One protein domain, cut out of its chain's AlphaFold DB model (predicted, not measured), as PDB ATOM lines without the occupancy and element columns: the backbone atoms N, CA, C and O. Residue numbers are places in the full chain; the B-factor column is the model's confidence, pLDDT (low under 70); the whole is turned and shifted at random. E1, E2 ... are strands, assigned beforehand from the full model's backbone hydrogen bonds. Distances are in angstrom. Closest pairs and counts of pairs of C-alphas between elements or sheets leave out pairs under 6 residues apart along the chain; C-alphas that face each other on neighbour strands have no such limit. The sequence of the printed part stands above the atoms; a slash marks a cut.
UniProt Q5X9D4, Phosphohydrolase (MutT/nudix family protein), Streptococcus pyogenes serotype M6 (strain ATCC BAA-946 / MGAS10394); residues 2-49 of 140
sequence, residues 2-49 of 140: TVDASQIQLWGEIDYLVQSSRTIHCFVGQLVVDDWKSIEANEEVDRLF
ATOM      1  N   THR A   2      45.402  32.017  -1.727       81.88
ATOM      2  CA  THR A   2      46.494  31.075  -1.994       81.88
ATOM      3  C   THR A   2      46.275  29.806  -1.179       81.88
ATOM      4  O   THR A   2      46.281  29.853   0.045       81.88
ATOM      5  N   VAL A   3      46.054  28.682  -1.861       87.25
ATOM      6  CA  VAL A   3      45.951  27.342  -1.261       87.25
ATOM      7  C   VAL A   3      46.909  26.434  -2.017       87.25
ATOM      8  O   VAL A   3      46.919  26.450  -3.251       87.25
ATOM      9  N   ASP A   4      47.728  25.671  -1.298       90.88
ATOM     10  CA  ASP A   4      48.647  24.724  -1.924       90.88
ATOM     11  C   ASP A   4      47.876  23.521  -2.487       90.88
ATOM     12  O   ASP A   4      46.921  23.032  -1.881       90.88
ATOM     13  N   ALA A   5      48.299  23.009  -3.642       92.25
ATOM     14  CA  ALA A   5      47.625  21.881  -4.286       92.25
ATOM     15  C   ALA A   5      47.593  20.619  -3.401       92.25
ATOM     16  O   ALA A   5      46.639  19.849  -3.479       92.25
ATOM     17  N   SER A   6      48.591  20.415  -2.533       94.00
ATOM     18  CA  SER A   6      48.619  19.302  -1.571       94.00
ATOM     19  C   SER A   6      47.541  19.402  -0.488       94.00
ATOM     20  O   SER A   6      47.194  18.392   0.121       94.00
ATOM     21  N   GLN A   7      46.975  20.594  -0.277       95.06
ATOM     22  CA  GLN A   7      45.886  20.841   0.668       95.06
ATOM     23  C   GLN A   7      44.509  20.614   0.036       95.06
ATOM     24  O   GLN A   7      43.496  20.815   0.700       95.06
ATOM     25  N   ILE A   8      44.432  20.214  -1.237       95.31
ATOM     26  CA  ILE A   8      43.167  19.997  -1.941       95.31
ATOM     27  C   ILE A   8      43.068  18.533  -2.353       95.31
ATOM     28  O   ILE A   8      43.784  18.057  -3.233       95.31
ATOM     29  N   GLN A   9      42.112  17.823  -1.764       96.81
ATOM     30  CA  GLN A   9      41.726  16.496  -2.217       96.81
ATOM     31  C   GLN A   9      40.549  16.613  -3.186       96.81
ATOM     32  O   GLN A   9      39.408  16.822  -2.780       96.81
ATOM     33  N   LEU A  10      40.821  16.458  -4.480       96.25
ATOM     34  CA  LEU A  10      39.792  16.488  -5.518       96.25
ATOM     35  C   LEU A  10      38.870  15.263  -5.410       96.25
ATOM     36  O   LEU A  10      39.349  14.130  -5.391       96.25
ATOM     37  N   TRP A  11      37.556  15.482  -5.361       94.88
ATOM     38  CA  TRP A  11      36.556  14.407  -5.341       94.88
ATOM     39  C   TRP A  11      36.003  14.111  -6.735       94.88
ATOM     40  O   TRP A  11      35.763  12.952  -7.060       94.88
ATOM     41  N   GLY A  12      35.848  15.133  -7.578       93.88
ATOM     42  CA  GLY A  12      35.445  14.952  -8.971       93.88
ATOM     43  C   GLY A  12      34.736  16.161  -9.568       93.88
ATOM     44  O   GLY A  12      34.509  17.166  -8.895       93.88
ATOM     45  N   GLU A  13      34.405  16.053 -10.852       93.81
ATOM     46  CA  GLU A  13      33.543  17.000 -11.562       93.81
ATOM     47  C   GLU A  13      32.077  16.727 -11.209       93.81
ATOM     48  O   GLU A  13      31.657  15.568 -11.212       93.81
ATOM     49  N   ILE A  14      31.307  17.775 -10.909       93.44
ATOM     50  CA  ILE A  14      29.873  17.649 -10.604       93.44
ATOM     51  C   ILE A  14      28.982  18.073 -11.767       93.44
ATOM     52  O   ILE A  14      27.937  17.464 -11.973       93.44
ATOM     53  N   ASP A  15      29.382  19.096 -12.524       91.38
ATOM     54  CA  ASP A  15      28.617  19.609 -13.658       91.38
ATOM     55  C   ASP A  15      29.464  20.565 -14.512       91.38
ATOM     56  O   ASP A  15      30.531  21.026 -14.092       91.38
ATOM     57  N   TYR A  16      28.955  20.919 -15.690       90.31
ATOM     58  CA  TYR A  16      29.550  21.914 -16.569       90.31
ATOM     59  C   TYR A  16      28.489  22.787 -17.246       90.31
ATOM     60  O   TYR A  16      27.411  22.345 -17.629       90.31
ATOM     61  N   LEU A  17      28.825  24.059 -17.454       87.94
ATOM     62  CA  LEU A  17      27.961  25.031 -18.107       87.94
ATOM     63  C   LEU A  17      28.558  25.457 -19.449       87.94
ATOM     64  O   LEU A  17      29.667  25.992 -19.512       87.94
ATOM     65  N   VAL A  18      27.797  25.262 -20.527       87.94
ATOM     66  CA  VAL A  18      28.181  25.672 -21.885       87.94
ATOM     67  C   VAL A  18      27.544  27.022 -22.217       87.94
ATOM     68  O   VAL A  18      26.324  27.170 -22.221       87.94
ATOM     69  N   GLN A  19      28.375  28.011 -22.527       85.62
ATOM     70  CA  GLN A  19      27.979  29.315 -23.060       85.62
ATOM     71  C   GLN A  19      28.510  29.466 -24.486       85.62
ATOM     72  O   GLN A  19      29.447  28.784 -24.891       85.62
ATOM     73  N   SER A  20      27.966  30.421 -25.242       83.50
ATOM     74  CA  SER A  20      28.299  30.627 -26.659       83.50
ATOM     75  C   SER A  20      29.796  30.803 -26.961       83.50
ATOM     76  O   SER A  20      30.205  30.578 -28.093       83.50
ATOM     77  N   SER A  21      30.610  31.207 -25.980       87.44
ATOM     78  CA  SER A  21      32.049  31.452 -26.147       87.44
ATOM     79  C   SER A  21      32.950  30.685 -25.173       87.44
ATOM     80  O   SER A  21      34.162  30.881 -25.209       87.44
ATOM     81  N   ARG A  22      32.393  29.891 -24.248       90.56
ATOM     82  CA  ARG A  22      33.169  29.209 -23.198       90.56
ATOM     83  C   ARG A  22      32.392  28.065 -22.561       90.56
ATOM     84  O   ARG A  22      31.173  28.139 -22.452       90.56
ATOM     85  N   THR A  23      33.128  27.090 -22.048       93.69
ATOM     86  CA  THR A  23      32.605  26.038 -21.172       93.69
ATOM     87  C   THR A  23      33.236  26.187 -19.797       93.69
ATOM     88  O   THR A  23      34.429  26.463 -19.687       93.69
ATOM     89  N   ILE A  24      32.427  26.044 -18.754       93.56
ATOM     90  CA  ILE A  24      32.843  26.183 -17.360       93.56
ATOM     91  C   ILE A  24      32.615  24.837 -16.691       93.56
ATOM     92  O   ILE A  24      31.476  24.398 -16.618       93.56
ATOM     93  N   HIS A  25      33.681  24.200 -16.216       95.06
ATOM     94  CA  HIS A  25      33.619  22.921 -15.509       95.06
ATOM     95  C   HIS A  25      33.685  23.159 -14.001       95.06
ATOM     96  O   HIS A  25      34.537  23.921 -13.535       95.06
ATOM     97  N   CYS A  26      32.790  22.526 -13.246       95.75
ATOM     98  CA  CYS A  26      32.725  22.650 -11.798       95.75
ATOM     99  C   CYS A  26      33.212  21.367 -11.129       95.75
ATOM    100  O   CYS A  26      32.694  20.278 -11.378       95.75
ATOM    101  N   PHE A  27      34.190  21.519 -10.241       95.88
ATOM    102  CA  PHE A  27      34.763  20.429  -9.470       95.88
ATOM    103  C   PHE A  27      34.508  20.633  -7.985       95.88
ATOM    104  O   PHE A  27      34.555  21.757  -7.484       95.88
ATOM    105  N   VAL A  28      34.309  19.524  -7.280       96.31
ATOM    106  CA  VAL A  28      34.259  19.488  -5.822       96.31
ATOM    107  C   VAL A  28      35.558  18.897  -5.305       96.31
ATOM    108  O   VAL A  28      36.036  17.867  -5.786       96.31
ATOM    109  N   GLY A  29      36.126  19.560  -4.308       95.19
ATOM    110  CA  GLY A  29      37.283  19.085  -3.574       95.19
ATOM    111  C   GLY A  29      37.117  19.358  -2.090       95.19
ATOM    112  O   GLY A  29      36.477  20.329  -1.686       95.19
ATOM    113  N   GLN A  30      37.708  18.490  -1.285       95.31
ATOM    114  CA  GLN A  30      37.877  18.712   0.136       95.31
ATOM    115  C   GLN A  30      39.154  19.511   0.368       95.31
ATOM    116  O   GLN A  30      40.229  19.157  -0.113       95.31
ATOM    117  N   LEU A  31      39.025  20.568   1.154       95.00
ATOM    118  CA  LEU A  31      40.151  21.338   1.647       95.00
ATOM    119  C   LEU A  31      40.687  20.677   2.930       95.00
ATOM    120  O   LEU A  31      39.974  20.579   3.928       95.00
ATOM    121  N   VAL A  32      41.926  20.194   2.885       94.94
ATOM    122  CA  VAL A  32      42.624  19.496   3.973       94.94
ATOM    123  C   VAL A  32      43.502  20.502   4.717       94.94
ATOM    124  O   VAL A  32      44.712  20.585   4.508       94.94
ATOM    125  N   VAL A  33      42.862  21.312   5.560       92.00
ATOM    126  CA  VAL A  33      43.507  22.314   6.422       92.00
ATOM    127  C   VAL A  33      42.933  22.229   7.833       92.00
ATOM    128  O   VAL A  33      41.775  21.849   8.004       92.00
ATOM    129  N   ASP A  34      43.724  22.613   8.835       90.31
ATOM    130  CA  ASP A  34      43.277  22.611  10.235       90.31
ATOM    131  C   ASP A  34      42.252  23.724  10.517       90.31
ATOM    132  O   ASP A  34      41.267  23.510  11.224       90.31
ATOM    133  N   ASP A  35      42.464  24.914   9.941       92.12
ATOM    134  CA  ASP A  35      41.554  26.058  10.035       92.12
ATOM    135  C   ASP A  35      41.501  26.809   8.700       92.12
ATOM    136  O   ASP A  35      42.516  27.308   8.210       92.12
ATOM    137  N   TRP A  36      40.307  26.938   8.118       91.81
ATOM    138  CA  TRP A  36      40.106  27.668   6.864       91.81
ATOM    139  C   TRP A  36      40.462  29.154   6.987       91.81
ATOM    140  O   TRP A  36      40.818  29.776   5.988       91.81
ATOM    141  N   LYS A  37      40.416  29.726   8.199       91.75
ATOM    142  CA  LYS A  37      40.788  31.127   8.451       91.75
ATOM    143  C   LYS A  37      42.282  31.391   8.292       91.75
ATOM    144  O   LYS A  37      42.680  32.549   8.225       91.75
ATOM    145  N   SER A  38      43.103  30.340   8.235       90.81
ATOM    146  CA  SER A  38      44.526  30.458   7.908       90.81
ATOM    147  C   SER A  38      44.782  30.757   6.427       90.81
ATOM    148  O   SER A  38      45.898  31.120   6.069       90.81
ATOM    149  N   ILE A  39      43.770  30.621   5.561       91.56
ATOM    150  CA  ILE A  39      43.911  30.905   4.134       91.56
ATOM    151  C   ILE A  39      43.909  32.413   3.920       91.56
ATOM    152  O   ILE A  39      42.956  33.113   4.263       91.56
ATOM    153  N   GLU A  40      44.964  32.903   3.281       88.69
ATOM    154  CA  GLU A  40      45.096  34.315   2.962       88.69
ATOM    155  C   GLU A  40      44.387  34.650   1.644       88.69
ATOM    156  O   GLU A  40      44.587  34.025   0.589       88.69
ATOM    157  N   ALA A  41      43.538  35.673   1.706       90.88
ATOM    158  CA  ALA A  41      43.019  36.329   0.521       90.88
ATOM    159  C   ALA A  41      44.160  37.083  -0.190       90.88
ATOM    160  O   ALA A  41      45.073  37.598   0.448       90.88
ATOM    161  N   ASN A  42      44.126  37.112  -1.521       91.06
ATOM    162  CA  ASN A  42      45.071  37.894  -2.325       91.06
ATOM    163  C   ASN A  42      44.373  39.168  -2.823       91.06
ATOM    164  O   ASN A  42      43.196  39.366  -2.550       91.06
ATOM    165  N   GLU A  43      45.064  39.992  -3.605       93.88
ATOM    166  CA  GLU A  43      44.541  41.281  -4.092       93.88
ATOM    167  C   GLU A  43      43.234  41.183  -4.905       93.88
ATOM    168  O   GLU A  43      42.488  42.153  -4.990       93.88
ATOM    169  N   GLU A  44      42.944  40.024  -5.502       95.12
ATOM    170  CA  GLU A  44      41.707  39.780  -6.255       95.12
ATOM    171  C   GLU A  44      40.516  39.433  -5.344       95.12
ATOM    172  O   GLU A  44      39.362  39.663  -5.704       95.12
ATOM    173  N   VAL A  45      40.780  38.859  -4.168       93.25
ATOM    174  CA  VAL A  45      39.753  38.323  -3.271       93.25
ATOM    175  C   VAL A  45      39.549  39.279  -2.104       93.25
ATOM    176  O   VAL A  45      40.424  39.427  -1.265       93.25
ATOM    177  N   ASP A  46      38.357  39.867  -2.015       93.38
ATOM    178  CA  ASP A  46      37.999  40.781  -0.922       93.38
ATOM    179  C   ASP A  46      38.011  40.077   0.448       93.38
ATOM    180  O   ASP A  46      38.636  40.541   1.399       93.38
ATOM    181  N   ARG A  47      37.366  38.903   0.546       93.06
ATOM    182  CA  ARG A  47      37.390  38.060   1.750       93.06
ATOM    183  C   ARG A  47      36.950  36.624   1.490       93.06
ATOM    184  O   ARG A  47      36.356  36.308   0.461       93.06
ATOM    185  N   LEU A  48      37.190  35.778   2.486       93.50
ATOM    186  CA  LEU A  48      36.736  34.393   2.536       93.50
ATOM    187  C   LEU A  48      35.591  34.249   3.543       93.50
ATOM    188  O   LEU A  48      35.601  34.871   4.605       93.50
ATOM    189  N   PHE A  49      34.621  33.403   3.217       94.56
ATOM    190  CA  PHE A  49      33.534  33.020   4.109       94.56
ATOM    191  C   PHE A  49      33.139  31.567   3.851       94.56
ATOM    192  O   PHE A  49      33.513  30.972   2.838       94.56
TER     193      PHE A  49
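This is residues 2 to 49 of the 140 residues of the protein "Phosphohydrolase (MutT/nudix family protein)" of Streptococcus pyogenes serotype M6 (strain ATCC BAA-946 / MGAS10394) (UniProt Q5X9D4). One long, arched hairpin of two strands, E1 and E2, has its turn sticking out at residues 18 to 23, while a winding tail without named elements, residues 32 to 49, leads away from its other end. The printed part has 48 residues, no named helix and two strands, E1 then E2, in one antiparallel sheet. The class is all strand, though the strands hold 22 of the 48 residues. The whole is loose, with a radius of gyration of the C-alphas of 13.7 A and spans of 38 by 26 by 17 A.

E1, residues 8 to 19, and E2, residues 22 to 31, form a hairpin, antiparallel at 159 degrees. C-alphas 10 and 29 face each other at 4.1 A. N 9 and O 30, 2.8 A, and N 24 and O 17, 2.9 A, are within hydrogen-bond range. E1 bends by 77 degrees at residue 11.

E1 begins at C-alpha 8 (43.167, 19.997, -1.941) and is 27.6 A long. E2, 27.0 A long, ends at C-alpha 31 (40.151, 21.338, 1.647).

The two C-alphas farthest apart, of Ser 20 and Asp 34, are 40.6 A apart. The link from E1 to E2 is tight. The printed part has no cut, and no printed residue is under 70 in pLDDT.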